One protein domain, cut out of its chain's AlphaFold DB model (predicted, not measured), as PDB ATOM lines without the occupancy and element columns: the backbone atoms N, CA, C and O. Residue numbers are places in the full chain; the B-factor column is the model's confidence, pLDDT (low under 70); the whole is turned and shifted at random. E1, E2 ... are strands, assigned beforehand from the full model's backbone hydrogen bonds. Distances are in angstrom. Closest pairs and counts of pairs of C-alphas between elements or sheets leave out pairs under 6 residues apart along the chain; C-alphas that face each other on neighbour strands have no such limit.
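AT A GLANCE: This is residues 529 to 653 of the 898 residues of an uncharacterized protein of Rhizobiaceae bacterium (UniProt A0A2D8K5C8). The chain winds in stacked turns, each turn laying one strand in each of two sheets that stand face to face as a sandwich: E1 and E2 make the first turn, then E3 and E4, E5 and E6, and E7 and E8. After the last turn the chain folds back in a hairpin, adding E9 beside E8, and unnamed stretches lie before E1 and after E9. The printed part has 125 residues with no named helix and nine strands, E1 to E9 in chain order; the sheet E1 E3 E5 E7 is all parallel and the sheet E2 E4 E6 E8 E9 is mixed. The class is all strand, though under half of the residues, 58 of 125, are in named strands. The whole is compact, with a radius of gyration of the C-alphas of 14.0 A and spans of 47 by 38 by 24 A.

IN THESE COORDINATES: Residues 529 to 541 hold no named element. E1, residues 542 to 547, begins with C-alpha 542 at (-12.893, -70.058, -28.678). E2, residues 553 to 561, is the longest strand at 24.6 A and bends by 56 degrees at residue 557. E3 is residues 568 to 573, E4 residues 584 to 589, E5 residues 594 to 600, and E6 residues 607 to 612. E7 is residues 616 to 621 and E8 residues 628 to 633, 16.6 A long. E9, residues 636 to 641, is 17.0 A long and ends with C-alpha 641 at (1.184, -82.182, -40.657).

HOW THE PARTS SIT: The parts of the two sheets that face each other are 9.4 A centre to centre, their best planes 13 degrees apart. The sheet E2 E4 E6 E8 E9 is twisted, with edge strands E2 and E9. E2 and E4 are parallel, with N 558 and O 588 2.8 A apart, and E4 and E6 are parallel, with N 589 and O 611 at 2.7 A. E6 and E8 are parallel, with N 612 and O 632 at 2.7 A. E8 and E9 form an antiparallel hairpin, with N 631 and O 638 at 2.8 A. In the other sheet, E1 and E3 are parallel, with N 546 and O 571 at 2.8 A; E3 and E5 are parallel, with N 599 and O 570 at 2.8 A; E5 and E7 are parallel, with N 597 and O 618 at 2.8 A. These N and O pairs are within hydrogen-bond range. Between the sheets, the closest C-alphas of E7 and E8 are those of Pro 619 and Trp 631, 7.2 A apart. E7 and E9 are apart.

THE WHOLE: The two C-alphas farthest apart, those of Asn 534 and Phe 653, are 48.8 A from each other. The printed part has no cut, and no link between named strands is long. The mean pLDDT of the printed part is 79.3; 23 residues are under 70, among them residues 642 to 653.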
ATOM      1  N   LEU A 529     -21.156 -66.981 -30.391       91.56
ATOM      2  CA  LEU A 529     -19.848 -67.126 -29.744       91.56
ATOM      3  C   LEU A 529     -19.096 -65.800 -29.826       91.56
ATOM      4  O   LEU A 529     -18.950 -65.254 -30.919       91.56
ATOM      5  N   GLY A 530     -18.555 -65.326 -28.704       90.50
ATOM      6  CA  GLY A 530     -17.738 -64.109 -28.700       90.50
ATOM      7  C   GLY A 530     -18.519 -62.822 -28.471       90.50
ATOM      8  O   GLY A 530     -17.913 -61.762 -28.567       90.50
ATOM      9  N   ILE A 531     -19.825 -62.889 -28.195       88.19
ATOM     10  CA  ILE A 531     -20.682 -61.714 -27.982       88.19
ATOM     11  C   ILE A 531     -21.183 -61.711 -26.538       88.19
ATOM     12  O   ILE A 531     -21.870 -62.635 -26.108       88.19
ATOM     13  N   GLU A 532     -20.861 -60.655 -25.800       85.12
ATOM     14  CA  GLU A 532     -21.386 -60.379 -24.462       85.12
ATOM     15  C   GLU A 532     -22.802 -59.774 -24.548       85.12
ATOM     16  O   GLU A 532     -23.176 -59.168 -25.553       85.12
ATOM     17  N   LYS A 533     -23.603 -59.875 -23.476       81.12
ATOM     18  CA  LYS A 533     -24.979 -59.332 -23.415       81.12
ATOM     19  C   LYS A 533     -25.077 -57.840 -23.775       81.12
ATOM     20  O   LYS A 533     -26.088 -57.406 -24.317       81.12
ATOM     21  N   ASN A 534     -24.044 -57.055 -23.476       82.56
ATOM     22  CA  ASN A 534     -23.966 -55.621 -23.786       82.56
ATOM     23  C   ASN A 534     -23.509 -55.321 -25.233       82.56
ATOM     24  O   ASN A 534     -23.372 -54.154 -25.593       82.56
ATOM     25  N   GLY A 535     -23.262 -56.347 -26.056       83.81
ATOM     26  CA  GLY A 535     -22.778 -56.222 -27.431       83.81
ATOM     27  C   GLY A 535     -21.256 -56.147 -27.577       83.81
ATOM     28  O   GLY A 535     -20.770 -56.095 -28.708       83.81
ATOM     29  N   ASN A 536     -20.489 -56.165 -26.480       87.31
ATOM     30  CA  ASN A 536     -19.033 -56.256 -26.554       87.31
ATOM     31  C   ASN A 536     -18.607 -57.575 -27.193       87.31
ATOM     32  O   ASN A 536     -19.222 -58.622 -26.981       87.31
ATOM     33  N   ILE A 537     -17.508 -57.518 -27.941       86.88
ATOM     34  CA  ILE A 537     -16.955 -58.675 -28.636       86.88
ATOM     35  C   ILE A 537     -15.681 -59.131 -27.925       86.88
ATOM     36  O   ILE A 537     -14.775 -58.323 -27.715       86.88
ATOM     37  N   ASP A 538     -15.578 -60.423 -27.610       90.06
ATOM     38  CA  ASP A 538     -14.322 -61.050 -27.195       90.06
ATOM     39  C   ASP A 538     -13.566 -61.578 -28.432       90.06
ATOM     40  O   ASP A 538     -13.901 -62.642 -28.974       90.06
ATOM     41  N   PRO A 539     -12.501 -60.887 -28.886       86.12
ATOM     42  CA  PRO A 539     -11.751 -61.287 -30.075       86.12
ATOM     43  C   PRO A 539     -10.940 -62.576 -29.871       86.12
ATOM     44  O   PRO A 539     -10.403 -63.121 -30.836       86.12
ATOM     45  N   ALA A 540     -10.803 -63.057 -28.634       85.69
ATOM     46  CA  ALA A 540     -10.083 -64.274 -28.290       85.69
ATOM     47  C   ALA A 540     -11.013 -65.449 -27.951       85.69
ATOM     48  O   ALA A 540     -10.508 -66.507 -27.559       85.69
ATOM     49  N   ALA A 541     -12.335 -65.294 -28.119       92.44
ATOM     50  CA  ALA A 541     -13.287 -66.359 -27.827       92.44
ATOM     51  C   ALA A 541     -13.014 -67.609 -28.675       92.44
ATOM     52  O   ALA A 541     -12.655 -67.530 -29.859       92.44
ATOM     53  N   THR A 542     -13.164 -68.773 -28.054       93.81
ATOM     54  CA  THR A 542     -12.893 -70.058 -28.678       93.81
ATOM     55  C   THR A 542     -13.742 -71.169 -28.082       93.81
ATOM     56  O   THR A 542     -14.074 -71.136 -26.902       93.81
ATOM     57  N   VAL A 543     -14.089 -72.185 -28.873       94.38
ATOM     58  CA  VAL A 543     -14.823 -73.335 -28.328       94.38
ATOM     59  C   VAL A 543     -13.914 -74.143 -27.399       94.38
ATOM     60  O   VAL A 543     -14.214 -74.278 -26.215       94.38
ATOM     61  N   VAL A 544     -12.771 -74.619 -27.896       94.69
ATOM     62  CA  VAL A 544     -11.808 -75.403 -27.109       94.69
ATOM     63  C   VAL A 544     -10.476 -74.659 -27.005       94.69
ATOM     64  O   VAL A 544      -9.794 -74.453 -28.011       94.69
ATOM     65  N   SER A 545     -10.083 -74.277 -25.785       91.56
ATOM     66  CA  SER A 545      -8.812 -73.594 -25.505       91.56
ATOM     67  C   SER A 545      -7.753 -74.544 -24.929       91.56
ATOM     68  O   SER A 545      -7.597 -74.630 -23.713       91.56
ATOM     69  N   LEU A 546      -6.941 -75.158 -25.793       89.75
ATOM     70  CA  LEU A 546      -5.814 -76.037 -25.444       89.75
ATOM     71  C   LEU A 546      -4.528 -75.241 -25.173       89.75
ATOM     72  O   LEU A 546      -3.549 -75.309 -25.918       89.75
ATOM     73  N   THR A 547      -4.526 -74.446 -24.108       86.62
ATOM     74  CA  THR A 547      -3.379 -73.590 -23.769       86.62
ATOM     75  C   THR A 547      -2.516 -74.263 -22.692       86.62
ATOM     76  O   THR A 547      -2.886 -74.276 -21.521       86.62
ATOM     77  N   GLY A 548      -1.380 -74.857 -23.072       80.69
ATOM     78  CA  GLY A 548      -0.545 -75.678 -22.175       80.69
ATOM     79  C   GLY A 548      -1.205 -76.991 -21.723       80.69
ATOM     80  O   GLY A 548      -0.801 -77.578 -20.725       80.69
ATOM     81  N   THR A 549      -2.251 -77.430 -22.427       85.31
ATOM     82  CA  THR A 549      -3.029 -78.637 -22.107       85.31
ATOM     83  C   THR A 549      -2.385 -79.884 -22.702       85.31
ATOM     84  O   THR A 549      -1.922 -79.843 -23.843       85.31
ATOM     85  N   THR A 550      -2.374 -81.001 -21.973       83.25
ATOM     86  CA  THR A 550      -1.775 -82.256 -22.467       83.25
ATOM     87  C   THR A 550      -2.695 -83.469 -22.359       83.25
ATOM     88  O   THR A 550      -3.589 -83.509 -21.510       83.25
ATOM     89  N   ASN A 551      -2.466 -84.468 -23.221       82.69
ATOM     90  CA  ASN A 551      -3.125 -85.786 -23.196       82.69
ATOM     91  C   ASN A 551      -4.657 -85.728 -23.117       82.69
ATOM     92  O   ASN A 551      -5.277 -86.519 -22.411       82.69
ATOM     93  N   SER A 552      -5.269 -84.757 -23.788       86.25
ATOM     94  CA  SER A 552      -6.703 -84.502 -23.660       86.25
ATOM     95  C   SER A 552      -7.464 -84.813 -24.941       86.25
ATOM     96  O   SER A 552      -6.934 -84.649 -26.038       86.25
ATOM     97  N   ARG A 553      -8.715 -85.252 -24.812       85.25
ATOM     98  CA  ARG A 553      -9.622 -85.592 -25.902       85.25
ATOM     99  C   ARG A 553     -10.848 -84.685 -25.893       85.25
ATOM    100  O   ARG A 553     -11.460 -84.494 -24.849       85.25
ATOM    101  N   PHE A 554     -11.227 -84.175 -27.061       93.38
ATOM    102  CA  PHE A 554     -12.433 -83.363 -27.244       93.38
ATOM    103  C   PHE A 554     -13.214 -83.833 -28.463       93.38
ATOM    104  O   PHE A 554     -12.665 -83.887 -29.559       93.38
ATOM    105  N   GLN A 555     -14.496 -84.139 -28.286       85.25
ATOM    106  CA  GLN A 555     -15.401 -84.508 -29.364       85.25
ATOM    107  C   GLN A 555     -16.742 -83.790 -29.241       85.25
ATOM    108  O   GLN A 555     -17.399 -83.894 -28.204       85.25
ATOM    109  N   GLY A 556     -17.188 -83.129 -30.311       78.44
ATOM    110  CA  GLY A 556     -18.473 -82.434 -30.280       78.44
ATOM    111  C   GLY A 556     -18.925 -81.797 -31.589       78.44
ATOM    112  O   GLY A 556     -18.266 -81.881 -32.628       78.44
ATOM    113  N   VAL A 557     -20.089 -81.157 -31.520       80.06
ATOM    114  CA  VAL A 557     -20.744 -80.468 -32.635       80.06
ATOM    115  C   VAL A 557     -20.839 -78.977 -32.329       80.06
ATOM    116  O   VAL A 557     -21.202 -78.583 -31.224       80.06
ATOM    117  N   VAL A 558     -20.524 -78.141 -33.315       87.12
ATOM    118  CA  VAL A 558     -20.515 -76.679 -33.187       87.12
ATOM    119  C   VAL A 558     -21.384 -76.052 -34.276       87.12
ATOM    120  O   VAL A 558     -21.273 -76.380 -35.457       87.12
ATOM    121  N   ASN A 559     -22.244 -75.122 -33.889       86.50
ATOM    122  CA  ASN A 559     -23.087 -74.352 -34.795       86.50
ATOM    123  C   ASN A 559     -23.312 -72.945 -34.230       86.50
ATOM    124  O   ASN A 559     -24.315 -72.694 -33.564       86.50
ATOM    125  N   VAL A 560     -22.365 -72.036 -34.463       85.12
ATOM    126  CA  VAL A 560     -22.400 -70.695 -33.859       85.12
ATOM    127  C   VAL A 560     -22.299 -69.570 -34.877       85.12
ATOM    128  O   VAL A 560     -21.620 -69.671 -35.898       85.12
ATOM    129  N   THR A 561     -22.940 -68.455 -34.560       82.06
ATOM    130  CA  THR A 561     -22.950 -67.234 -35.372       82.06
ATOM    131  C   THR A 561     -22.369 -66.048 -34.597       82.06
ATOM    132  O   THR A 561     -22.086 -66.145 -33.403       82.06
ATOM    133  N   GLY A 562     -22.161 -64.921 -35.286       61.94
ATOM    134  CA  GLY A 562     -21.806 -63.654 -34.638       61.94
ATOM    135  C   GLY A 562     -20.364 -63.539 -34.134       61.94
ATOM    136  O   GLY A 562     -20.093 -62.700 -33.287       61.94
ATOM    137  N   SER A 563     -19.428 -64.344 -34.633       67.94
ATOM    138  CA  SER A 563     -18.048 -64.267 -34.153       67.94
ATOM    139  C   SER A 563     -17.192 -63.227 -34.904       67.94
ATOM    140  O   SER A 563     -17.463 -62.843 -36.043       67.94
ATOM    141  N   HIS A 564     -16.132 -62.771 -34.248       80.81
ATOM    142  CA  HIS A 564     -15.027 -61.989 -34.788       80.81
ATOM    143  C   HIS A 564     -14.095 -62.845 -35.660       80.81
ATOM    144  O   HIS A 564     -13.897 -64.043 -35.444       80.81
ATOM    145  N   SER A 565     -13.365 -62.189 -36.563       81.88
ATOM    146  CA  SER A 565     -12.349 -62.805 -37.432       81.88
ATOM    147  C   SER A 565     -11.208 -63.533 -36.705       81.88
ATOM    148  O   SER A 565     -10.474 -64.283 -37.337       81.88
ATOM    149  N   ASN A 566     -11.052 -63.328 -35.394       85.88
ATOM    150  CA  ASN A 566      -9.999 -63.936 -34.573       85.88
ATOM    151  C   ASN A 566     -10.528 -65.048 -33.660       85.88
ATOM    152  O   ASN A 566      -9.739 -65.701 -32.968       85.88
ATOM    153  N   ASN A 567     -11.841 -65.283 -33.656       91.62
ATOM    154  CA  ASN A 567     -12.412 -66.399 -32.927       91.62
ATOM    155  C   ASN A 567     -12.046 -67.718 -33.596       91.62
ATOM    156  O   ASN A 567     -11.808 -67.785 -34.805       91.62
ATOM    157  N   SER A 568     -11.983 -68.768 -32.785       93.12
ATOM    158  CA  SER A 568     -11.503 -70.076 -33.224       93.12
ATOM    159  C   SER A 568     -12.358 -71.215 -32.687       93.12
ATOM    160  O   SER A 568     -12.762 -71.194 -31.526       93.12
ATOM    161  N   ILE A 569     -12.582 -72.266 -33.475       94.19
ATOM    162  CA  ILE A 569     -13.167 -73.501 -32.927       94.19
ATOM    163  C   ILE A 569     -12.159 -74.117 -31.952       94.19
ATOM    164  O   ILE A 569     -12.483 -74.368 -30.796       94.19
ATOM    165  N   ILE A 570     -10.908 -74.264 -32.381       94.00
ATOM    166  CA  ILE A 570      -9.826 -74.802 -31.557       94.00
ATOM    167  C   ILE A 570      -8.714 -73.766 -31.478       94.00
ATOM    168  O   ILE A 570      -8.220 -73.304 -32.508       94.00
ATOM    169  N   ARG A 571      -8.289 -73.427 -30.261       92.50
ATOM    170  CA  ARG A 571      -7.093 -72.621 -30.016       92.50
ATOM    171  C   ARG A 571      -6.038 -73.452 -29.307       92.50
ATOM    172  O   ARG A 571      -6.324 -74.020 -28.258       92.50
ATOM    173  N   ILE A 572      -4.822 -73.468 -29.842       90.19
ATOM    174  CA  ILE A 572      -3.668 -74.130 -29.223       90.19
ATOM    175  C   ILE A 572      -2.602 -73.077 -28.950       90.19
ATOM    176  O   ILE A 572      -2.203 -72.333 -29.847       90.19
ATOM    177  N   ALA A 573      -2.164 -72.974 -27.703       85.88
ATOM    178  CA  ALA A 573      -1.164 -71.993 -27.303       85.88
ATOM    179  C   ALA A 573      -0.269 -72.534 -26.185       85.88
ATOM    180  O   ALA A 573      -0.602 -73.504 -25.500       85.88
ATOM    181  N   ALA A 574       0.863 -71.869 -25.972       79.81
ATOM    182  CA  ALA A 574       1.698 -72.103 -24.807       79.81
ATOM    183  C   ALA A 574       1.256 -71.206 -23.642       79.81
ATOM    184  O   ALA A 574       0.852 -70.061 -23.850       79.81
ATOM    185  N   LEU A 575       1.387 -71.708 -22.415       75.06
ATOM    186  CA  LEU A 575       1.292 -70.909 -21.191       75.06
ATOM    187  C   LEU A 575       2.546 -71.162 -20.357       75.06
ATOM    188  O   LEU A 575       2.859 -72.313 -20.079       75.06
ATOM    189  N   ASN A 576       3.272 -70.113 -19.962       69.69
ATOM    190  CA  ASN A 576       4.503 -70.235 -19.164       69.69
ATOM    191  C   ASN A 576       5.519 -71.241 -19.749       69.69
ATOM    192  O   ASN A 576       6.079 -72.059 -19.025       69.69
ATOM    193  N   SER A 577       5.715 -71.215 -21.073       67.75
ATOM    194  CA  SER A 577       6.571 -72.151 -21.828       67.75
ATOM    195  C   SER A 577       6.093 -73.611 -21.879       67.75
ATOM    196  O   SER A 577       6.743 -74.433 -22.522       67.75
ATOM    197  N   ILE A 578       4.952 -73.946 -21.270       69.62
ATOM    198  CA  ILE A 578       4.325 -75.265 -21.384       69.62
ATOM    199  C   ILE A 578       3.517 -75.291 -22.680       69.62
ATOM    200  O   ILE A 578       2.558 -74.533 -22.845       69.62
ATOM    201  N   ILE A 579       3.935 -76.145 -23.610       72.31
ATOM    202  CA  ILE A 579       3.313 -76.311 -24.926       72.31
ATOM    203  C   ILE A 579       2.205 -77.362 -24.820       72.31
ATOM    204  O   ILE A 579       2.386 -78.394 -24.176       72.31
ATOM    205  N   GLY A 580       1.059 -77.108 -25.457       72.56
ATOM    206  CA  GLY A 580      -0.002 -78.108 -25.542       72.56
ATOM    207  C   GLY A 580       0.393 -79.273 -26.454       72.56
ATOM    208  O   GLY A 580       0.756 -79.037 -27.612       72.56
ATOM    209  N   ALA A 581       0.329 -80.507 -25.940       78.56
ATOM    210  CA  ALA A 581       0.777 -81.696 -26.668       78.56
ATOM    211  C   ALA A 581       0.012 -82.987 -26.353       78.56
ATOM    212  O   ALA A 581      -0.520 -83.168 -25.256       78.56
ATOM    213  N   GLY A 582      -0.027 -83.905 -27.323       77.44
ATOM    214  CA  GLY A 582      -0.704 -85.197 -27.188       77.44
ATOM    215  C   GLY A 582      -2.229 -85.093 -27.141       77.44
ATOM    216  O   GLY A 582      -2.892 -86.024 -26.683       77.44
ATOM    217  N   ASN A 583      -2.800 -83.961 -27.564       86.62
ATOM    218  CA  ASN A 583      -4.246 -83.765 -27.555       86.62
ATOM    219  C   ASN A 583      -4.890 -84.352 -28.814       86.62
ATOM    220  O   ASN A 583      -4.302 -84.321 -29.894       86.62
ATOM    221  N   LYS A 584      -6.117 -84.855 -28.672       87.50
ATOM    222  CA  LYS A 584      -6.943 -85.413 -29.743       87.50
ATOM    223  C   LYS A 584      -8.258 -84.655 -29.833       87.50
ATOM    224  O   LYS A 584      -8.997 -84.594 -28.856       87.50
ATOM    225  N   VAL A 585      -8.583 -84.095 -30.986       91.75
ATOM    226  CA  VAL A 585      -9.815 -83.315 -31.155       91.75
ATOM    227  C   VAL A 585     -10.580 -83.808 -32.376       91.75
ATOM    228  O   VAL A 585      -9.980 -83.981 -33.423       91.75
ATOM    229  N   ASP A 586     -11.887 -84.025 -32.252       85.88
ATOM    230  CA  ASP A 586     -12.793 -84.391 -33.348       85.88
ATOM    231  C   ASP A 586     -14.056 -83.520 -33.289       85.88
ATOM    232  O   ASP A 586     -14.935 -83.723 -32.449       85.88
ATOM    233  N   ILE A 587     -14.128 -82.494 -34.137       89.56
ATOM    234  CA  ILE A 587     -15.224 -81.520 -34.107       89.56
ATOM    235  C   ILE A 587     -15.929 -81.427 -35.456       89.56
ATOM    236  O   ILE A 587     -15.316 -81.292 -36.517       89.56
ATOM    237  N   VAL A 588     -17.259 -81.398 -35.403       84.06
ATOM    238  CA  VAL A 588     -18.122 -81.135 -36.554       84.06
ATOM    239  C   VAL A 588     -18.764 -79.757 -36.409       84.06
ATOM    240  O   VAL A 588     -19.676 -79.566 -35.616       84.06
ATOM    241  N   ALA A 589     -18.315 -78.793 -37.203       85.00
ATOM    242  CA  ALA A 589     -18.796 -77.420 -37.222       85.00
ATOM    243  C   ALA A 589     -19.522 -77.099 -38.537       85.00
ATOM    244  O   ALA A 589     -18.877 -76.684 -39.487       85.00
ATOM    245  N   THR A 590     -20.838 -77.314 -38.642       68.75
ATOM    246  CA  THR A 590     -21.540 -77.360 -39.950       68.75
ATOM    247  C   THR A 590     -22.027 -76.018 -40.499       68.75
ATOM    248  O   THR A 590     -22.002 -75.856 -41.714       68.75
ATOM    249  N   ASN A 591     -22.411 -75.065 -39.645       72.12
ATOM    250  CA  ASN A 591     -22.993 -73.765 -40.032       72.12
ATOM    251  C   ASN A 591     -22.376 -72.596 -39.240       72.12
ATOM    252  O   ASN A 591     -23.050 -71.631 -38.888       72.12
ATOM    253  N   SER A 592     -21.090 -72.709 -38.902       78.50
ATOM    254  CA  SER A 592     -20.433 -71.734 -38.035       78.50
ATOM    255  C   SER A 592     -19.801 -70.587 -38.823       78.50
ATOM    256  O   SER A 592     -18.929 -70.836 -39.655       78.50
ATOM    257  N   ASN A 593     -20.161 -69.342 -38.500       83.88
ATOM    258  CA  ASN A 593     -19.451 -68.147 -38.969       83.88
ATOM    259  C   ASN A 593     -18.327 -67.830 -37.976       83.88
ATOM    260  O   ASN A 593     -18.548 -67.111 -36.998       83.88
ATOM    261  N   ILE A 594     -17.161 -68.448 -38.193       86.38
ATOM    262  CA  ILE A 594     -15.963 -68.336 -37.349       86.38
ATOM    263  C   ILE A 594     -14.735 -67.987 -38.186       86.38
ATOM    264  O   ILE A 594     -14.534 -68.534 -39.269       86.38
ATOM    265  N   GLY A 595     -13.872 -67.116 -37.652       87.12
ATOM    266  CA  GLY A 595     -12.581 -66.785 -38.253       87.12
ATOM    267  C   GLY A 595     -11.707 -68.011 -38.530       87.12
ATOM    268  O   GLY A 595     -11.383 -68.291 -39.682       87.12
ATOM    269  N   TYR A 596     -11.356 -68.770 -37.492       91.44
ATOM    270  CA  TYR A 596     -10.464 -69.927 -37.593       91.44
ATOM    271  C   TYR A 596     -11.142 -71.247 -37.202       91.44
ATOM    272  O   TYR A 596     -11.791 -71.356 -36.164       91.44
ATOM    273  N   GLY A 597     -10.915 -72.303 -37.980       91.56
ATOM    274  CA  GLY A 597     -11.165 -73.668 -37.526       91.56
ATOM    275  C   GLY A 597     -10.164 -74.046 -36.436       91.56
ATOM    276  O   GLY A 597     -10.520 -74.167 -35.266       91.56
ATOM    277  N   VAL A 598      -8.886 -74.123 -36.805       91.88
ATOM    278  CA  VAL A 598      -7.764 -74.266 -35.862       91.88
ATOM    279  C   VAL A 598      -6.907 -73.004 -35.871       91.88
ATOM    280  O   VAL A 598      -6.473 -72.565 -36.935       91.88
ATOM    281  N   LEU A 599      -6.617 -72.455 -34.692       91.19
ATOM    282  CA  LEU A 599      -5.627 -71.402 -34.482       91.19
ATOM    283  C   LEU A 599      -4.566 -71.887 -33.489       91.19
ATOM    284  O   LEU A 599      -4.766 -71.849 -32.274       91.19
ATOM    285  N   GLU A 600      -3.427 -72.335 -34.002       87.12
ATOM    286  CA  GLU A 600      -2.281 -72.741 -33.194       87.12
ATOM    287  C   GLU A 600      -1.216 -71.639 -33.204       87.12
ATOM    288  O   GLU A 600      -0.645 -71.293 -34.236       87.12
ATOM    289  N   VAL A 601      -0.962 -71.084 -32.020       86.19
ATOM    290  CA  VAL A 601       0.090 -70.094 -31.746       86.19
ATOM    291  C   VAL A 601       1.365 -70.783 -31.259       86.19
ATOM    292  O   VAL A 601       2.466 -70.327 -31.548       86.19
ATOM    293  N   ALA A 602       1.216 -71.876 -30.507       79.88
ATOM    294  CA  ALA A 602       2.296 -72.767 -30.092       79.88
ATOM    295  C   ALA A 602       1.694 -74.114 -29.667       79.88
ATOM    296  O   ALA A 602       0.788 -74.139 -28.837       79.88
ATOM    297  N   GLY A 603       2.203 -75.216 -30.214       77.06
ATOM    298  CA  GLY A 603       1.697 -76.574 -29.997       77.06
ATOM    299  C   GLY A 603       2.667 -77.613 -30.559       77.06
ATOM    300  O   GLY A 603       3.544 -77.266 -31.352       77.06
ATOM    301  N   ASN A 604       2.553 -78.871 -30.134       76.19
ATOM    302  CA  ASN A 604       3.238 -79.988 -30.788       76.19
ATOM    303  C   ASN A 604       2.480 -81.305 -30.591       76.19
ATOM    304  O   ASN A 604       1.783 -81.453 -29.599       76.19
ATOM    305  N   ASP A 605       2.644 -82.274 -31.494       79.69
ATOM    306  CA  ASP A 605       2.106 -83.641 -31.345       79.69
ATOM    307  C   ASP A 605       0.590 -83.702 -31.041       79.69
ATOM    308  O   ASP A 605       0.130 -84.535 -30.257       79.69
ATOM    309  N   ASN A 606      -0.199 -82.796 -31.622       81.12
ATOM    310  CA  ASN A 606      -1.661 -82.803 -31.507       81.12
ATOM    311  C   ASN A 606      -2.290 -83.461 -32.744       81.12
ATOM    312  O   ASN A 606      -1.773 -83.301 -33.845       81.12
ATOM    313  N   ASP A 607      -3.411 -84.163 -32.580       81.75
ATOM    314  CA  ASP A 607      -4.169 -84.790 -33.671       81.75
ATOM    315  C   ASP A 607      -5.591 -84.221 -33.710       81.75
ATOM    316  O   ASP A 607      -6.359 -84.354 -32.757       81.75
ATOM    317  N   ILE A 608      -5.930 -83.535 -34.793       90.38
ATOM    318  CA  ILE A 608      -7.173 -82.776 -34.924       90.38
ATOM    319  C   ILE A 608      -7.920 -83.259 -36.161       90.38
ATOM    320  O   ILE A 608      -7.363 -83.263 -37.252       90.38
ATOM    321  N   SER A 609      -9.196 -83.593 -36.004       86.25
ATOM    322  CA  SER A 609     -10.155 -83.830 -37.076       86.25
ATOM    323  C   SER A 609     -11.248 -82.765 -37.014       86.25
ATOM    324  O   SER A 609     -11.847 -82.534 -35.962       86.25
ATOM    325  N   LEU A 610     -11.482 -82.063 -38.123       89.75
ATOM    326  CA  LEU A 610     -12.395 -80.925 -38.168       89.75
ATOM    327  C   LEU A 610     -13.261 -80.920 -39.432       89.75
ATOM    328  O   LEU A 610     -12.787 -80.723 -40.548       89.75
ATOM    329  N   LYS A 611     -14.576 -81.046 -39.284       85.06
ATOM    330  CA  LYS A 611     -15.519 -80.843 -40.392       85.06
ATOM    331  C   LYS A 611     -16.107 -79.438 -40.325       85.06
ATOM    332  O   LYS A 611     -16.990 -79.197 -39.518       85.06
ATOM    333  N   CYS A 612     -15.641 -78.535 -41.176       83.00
ATOM    334  CA  CYS A 612     -16.064 -77.141 -41.261       83.00
ATOM    335  C   CYS A 612     -17.220 -76.915 -42.246       83.00
ATOM    336  O   CYS A 612     -17.284 -77.505 -43.328       83.00
ATOM    337  N   GLY A 613     -18.076 -75.964 -41.895       78.38
ATOM    338  CA  GLY A 613     -19.083 -75.353 -42.743       78.38
ATOM    339  C   GLY A 613     -18.482 -74.318 -43.693       78.38
ATOM    340  O   GLY A 613     -17.303 -73.965 -43.570       78.38
ATOM    341  N   PRO A 614     -19.282 -73.806 -44.644       76.81
ATOM    342  CA  PRO A 614     -18.824 -72.847 -45.649       76.81
ATOM    343  C   PRO A 614     -18.252 -71.555 -45.051       76.81
ATOM    344  O   PRO A 614     -17.293 -71.008 -45.602       76.81
ATOM    345  N   ASP A 615     -18.771 -71.132 -43.899       83.06
ATOM    346  CA  ASP A 615     -18.508 -69.816 -43.305       83.06
ATOM    347  C   ASP A 615     -17.325 -69.789 -42.321       83.06
ATOM    348  O   ASP A 615     -17.028 -68.755 -41.728       83.06
ATOM    349  N   VAL A 616     -16.588 -70.898 -42.178       85.12
ATOM    350  CA  VAL A 616     -15.310 -70.900 -41.447       85.12
ATOM    351  C   VAL A 616     -14.227 -70.284 -42.333       85.12
ATOM    352  O   VAL A 616     -13.793 -70.932 -43.288       85.12
ATOM    353  N   ALA A 617     -13.784 -69.054 -42.062       85.69
ATOM    354  CA  ALA A 617     -12.943 -68.290 -42.993       85.69
ATOM    355  C   ALA A 617     -11.596 -68.978 -43.286       85.69
ATOM    356  O   ALA A 617     -11.242 -69.177 -44.450       85.69
ATOM    357  N   ILE A 618     -10.882 -69.401 -42.243       86.56
ATOM    358  CA  ILE A 618      -9.583 -70.074 -42.323       86.56
ATOM    359  C   ILE A 618      -9.709 -71.449 -41.650       86.56
ATOM    360  O   ILE A 618      -9.819 -71.512 -40.428       86.56
ATOM    361  N   PRO A 619      -9.688 -72.575 -42.392       83.88
ATOM    362  CA  PRO A 619      -9.860 -73.903 -41.796       83.88
ATOM    363  C   PRO A 619      -8.792 -74.245 -40.745       83.88
ATOM    364  O   PRO A 619      -9.103 -74.878 -39.739       83.88
ATOM    365  N   TYR A 620      -7.550 -73.795 -40.945       86.38
ATOM    366  CA  TYR A 620      -6.447 -74.011 -40.012       86.38
ATOM    367  C   TYR A 620      -5.354 -72.937 -40.148       86.38
ATOM    368  O   TYR A 620      -5.130 -72.384 -41.223       86.38
ATOM    369  N   SER A 621      -4.636 -72.699 -39.054       86.75
ATOM    370  CA  SER A 621      -3.352 -72.003 -38.976       86.75
ATOM    371  C   SER A 621      -2.501 -72.744 -37.949       86.75
ATOM    372  O   SER A 621      -2.866 -72.783 -36.773       86.75
ATOM    373  N   THR A 622      -1.425 -73.394 -38.398       78.19
ATOM    374  CA  THR A 622      -0.590 -74.279 -37.569       78.19
ATOM    375  C   THR A 622       0.877 -73.891 -37.638       78.19
ATOM    376  O   THR A 622       1.386 -73.621 -38.727       78.19
ATOM    377  N   VAL A 623       1.557 -73.919 -36.493       74.81
ATOM    378  CA  VAL A 623       2.995 -73.620 -36.354       74.81
ATOM    379  C   VAL A 623       3.777 -74.745 -35.669       74.81
ATOM    380  O   VAL A 623       5.005 -74.733 -35.696       74.81
ATOM    381  N   GLY A 624       3.090 -75.706 -35.041       66.62
ATOM    382  CA  GLY A 624       3.706 -76.840 -34.359       66.62
ATOM    383  C   GLY A 624       4.295 -77.838 -35.347       66.62
ATOM    384  O   GLY A 624       3.657 -78.145 -36.348       66.62
ATOM    385  N   ALA A 625       5.490 -78.363 -35.067       64.94
ATOM    386  CA  ALA A 625       6.245 -79.207 -36.001       64.94
ATOM    387  C   ALA A 625       5.585 -80.570 -36.288       64.94
ATOM    388  O   ALA A 625       5.748 -81.103 -37.383       64.94
ATOM    389  N   ASN A 626       4.808 -81.104 -35.340       70.12
ATOM    390  CA  ASN A 626       4.160 -82.418 -35.449       70.12
ATOM    391  C   ASN A 626       2.635 -82.377 -35.260       70.12
ATOM    392  O   ASN A 626       2.005 -83.424 -35.128       70.12
ATOM    393  N   THR A 627       2.018 -81.194 -35.221       78.31
ATOM    394  CA  THR A 627       0.555 -81.098 -35.137       78.31
ATOM    395  C   THR A 627      -0.066 -81.559 -36.457       78.31
ATOM    396  O   THR A 627       0.273 -81.045 -37.528       78.31
ATOM    397  N   ARG A 628      -0.970 -82.539 -36.378       79.88
ATOM    398  CA  ARG A 628      -1.752 -83.081 -37.486       79.88
ATOM    399  C   ARG A 628      -3.162 -82.499 -37.468       79.88
ATOM    400  O   ARG A 628      -3.839 -82.555 -36.447       79.88
ATOM    401  N   VAL A 629      -3.615 -81.974 -38.604       85.12
ATOM    402  CA  VAL A 629      -4.973 -81.444 -38.788       85.12
ATOM    403  C   VAL A 629      -5.602 -82.054 -40.031       85.12
ATOM    404  O   VAL A 629      -5.269 -81.682 -41.152       85.12
ATOM    405  N   GLU A 630      -6.535 -82.973 -39.842       82.38
ATOM    406  CA  GLU A 630      -7.472 -83.417 -40.865       82.38
ATOM    407  C   GLU A 630      -8.675 -82.491 -40.876       82.38
ATOM    408  O   GLU A 630      -9.283 -82.235 -39.840       82.38
ATOM    409  N   TRP A 631      -9.053 -81.988 -42.044       83.31
ATOM    410  CA  TRP A 631     -10.216 -81.131 -42.151       83.31
ATOM    411  C   TRP A 631     -11.043 -81.403 -43.399       83.31
ATOM    412  O   TRP A 631     -10.578 -81.964 -44.388       83.31
ATOM    413  N   SER A 632     -12.309 -80.999 -43.363       80.44
ATOM    414  CA  SER A 632     -13.159 -80.968 -44.551       80.44
ATOM    415  C   SER A 632     -14.027 -79.721 -44.573       80.44
ATOM    416  O   SER A 632     -14.514 -79.307 -43.530       80.44
ATOM    417  N   LYS A 633     -14.205 -79.103 -45.742       81.06
ATOM    418  CA  LYS A 633     -15.025 -77.898 -45.941       81.06
ATOM    419  C   LYS A 633     -15.582 -77.891 -47.359       81.06
ATOM    420  O   LYS A 633     -14.823 -78.074 -48.294       81.06
ATOM    421  N   ASN A 634     -16.880 -77.664 -47.562       76.81
ATOM    422  CA  ASN A 634     -17.472 -77.536 -48.911       76.81
ATOM    423  C   ASN A 634     -17.104 -78.679 -49.889       76.81
ATOM    424  O   ASN A 634     -16.826 -78.443 -51.061       76.81
ATOM    425  N   GLY A 635     -17.057 -79.925 -49.400       65.31
ATOM    426  CA  GLY A 635     -16.665 -81.099 -50.198       65.31
ATOM    427  C   GLY A 635     -15.153 -81.262 -50.405       65.31
ATOM    428  O   GLY A 635     -14.702 -82.338 -50.790       65.31
ATOM    429  N   GLU A 636     -14.364 -80.244 -50.077       68.06
ATOM    430  CA  GLU A 636     -12.916 -80.320 -49.963       68.06
ATOM    431  C   GLU A 636     -12.528 -81.087 -48.703       68.06
ATOM    432  O   GLU A 636     -13.156 -80.945 -47.651       68.06
ATOM    433  N   ARG A 637     -11.488 -81.908 -48.805       72.75
ATOM    434  CA  ARG A 637     -10.849 -82.563 -47.665       72.75
ATOM    435  C   ARG A 637      -9.379 -82.219 -47.707       72.75
ATOM    436  O   ARG A 637      -8.805 -82.254 -48.793       72.75
ATOM    437  N   GLY A 638      -8.804 -81.918 -46.552       68.69
ATOM    438  CA  GLY A 638      -7.392 -81.645 -46.405       68.69
ATOM    439  C   GLY A 638      -6.779 -82.354 -45.207       68.69
ATOM    440  O   GLY A 638      -7.472 -82.691 -44.254       68.69
ATOM    441  N   VAL A 639      -5.477 -82.604 -45.262       70.25
ATOM    442  CA  VAL A 639      -4.698 -83.112 -44.130       70.25
ATOM    443  C   VAL A 639      -3.429 -82.288 -44.049       70.25
ATOM    444  O   VAL A 639      -2.755 -82.135 -45.054       70.25
ATOM    445  N   ILE A 640      -3.098 -81.764 -42.876       73.56
ATOM    446  CA  ILE A 640      -1.900 -80.967 -42.602       73.56
ATOM    447  C   ILE A 640      -1.072 -81.702 -41.550       73.56
ATOM    448  O   ILE A 640      -1.644 -82.242 -40.608       73.56
ATOM    449  N   LEU A 641       0.251 -81.712 -41.680       72.12
ATOM    450  CA  LEU A 641       1.184 -82.182 -40.657       72.12
ATOM    451  C   LEU A 641       2.331 -81.182 -40.540       72.12
ATOM    452  O   LEU A 641       3.024 -80.925 -41.521       72.12
ATOM    453  N   GLY A 642       2.539 -80.604 -39.360       63.97
ATOM    454  CA  GLY A 642       3.682 -79.717 -39.150       63.97
ATOM    455  C   GLY A 642       3.600 -78.381 -39.895       63.97
ATOM    456  O   GLY A 642       4.620 -77.857 -40.336       63.97
ATOM    457  N   GLY A 643       2.388 -77.881 -40.169       61.75
ATOM    458  CA  GLY A 643       2.174 -76.755 -41.090       61.75
ATOM    459  C   GLY A 643       2.325 -77.100 -42.574       61.75
ATOM    460  O   GLY A 643       2.236 -76.212 -43.425       61.75
ATOM    461  N   ILE A 644       2.524 -78.375 -42.910       55.56
ATOM    462  CA  ILE A 644       2.674 -78.856 -44.283       55.56
ATOM    463  C   ILE A 644       1.370 -79.525 -44.722       55.56
ATOM    464  O   ILE A 644       0.951 -80.513 -44.130       55.56
ATOM    465  N   ASP A 645       0.734 -79.023 -45.780       56.16
ATOM    466  CA  ASP A 645      -0.423 -79.684 -46.396       56.16
ATOM    467  C   ASP A 645       0.005 -81.024 -46.998       56.16
ATOM    468  O   ASP A 645       0.822 -81.008 -47.898       56.16
ATOM    469  N   VAL A 646      -0.477 -82.159 -46.485       55.38
ATOM    470  CA  VAL A 646      -0.251 -83.558 -46.919       55.38
ATOM    471  C   VAL A 646      -1.510 -84.174 -47.571       55.38
ATOM    472  O   VAL A 646      -1.636 -85.397 -47.659       55.38
ATOM    473  N   THR A 647      -2.474 -83.361 -48.009       45.78
ATOM    474  CA  THR A 647      -3.766 -83.828 -48.534       45.78
ATOM    475  C   THR A 647      -3.614 -84.806 -49.714       45.78
ATOM    476  O   THR A 647      -2.993 -84.458 -50.722       45.78
ATOM    477  N   PRO A 648      -4.245 -85.999 -49.675       40.38
ATOM    478  CA  PRO A 648      -4.178 -86.961 -50.774       40.38
ATOM    479  C   PRO A 648      -4.658 -86.370 -52.108       40.38
ATOM    480  O   PRO A 648      -5.772 -85.860 -52.215       40.38
ATOM    481  N   GLY A 649      -3.817 -86.435 -53.143       37.44
ATOM    482  CA  GLY A 649      -4.134 -85.934 -54.488       37.44
ATOM    483  C   GLY A 649      -3.981 -84.421 -54.671       37.44
ATOM    484  O   GLY A 649      -3.930 -83.956 -55.812       37.44
ATOM    485  N   ARG A 650      -3.819 -83.649 -53.588       38.53
ATOM    486  CA  ARG A 650      -3.332 -82.275 -53.687       38.53
ATOM    487  C   ARG A 650      -1.824 -82.281 -53.636       38.53
ATOM    488  O   ARG A 650      -1.166 -82.946 -52.844       38.53
ATOM    489  N   VAL A 651      -1.275 -81.580 -54.601       38.34
ATOM    490  CA  VAL A 651       0.132 -81.623 -54.927       38.34
ATOM    491  C   VAL A 651       0.893 -80.855 -53.837       38.34
ATOM    492  O   VAL A 651       0.966 -79.634 -53.882       38.34
ATOM    493  N   GLN A 652       1.539 -81.590 -52.925       42.41
ATOM    494  CA  GLN A 652       2.540 -81.138 -51.940       42.41
ATOM    495  C   GLN A 652       3.798 -80.458 -52.510       42.41
ATOM    496  O   GLN A 652       4.836 -80.352 -51.855       42.41
ATOM    497  N   PHE A 653       3.777 -80.072 -53.777       45.03
ATOM    498  CA  PHE A 653       4.993 -79.964 -54.552       45.03
ATOM    499  C   PHE A 653       5.196 -78.533 -55.040       45.03
ATOM    500  O   PHE A 653       4.317 -77.936 -55.663       45.03
TER     501      PHE A 653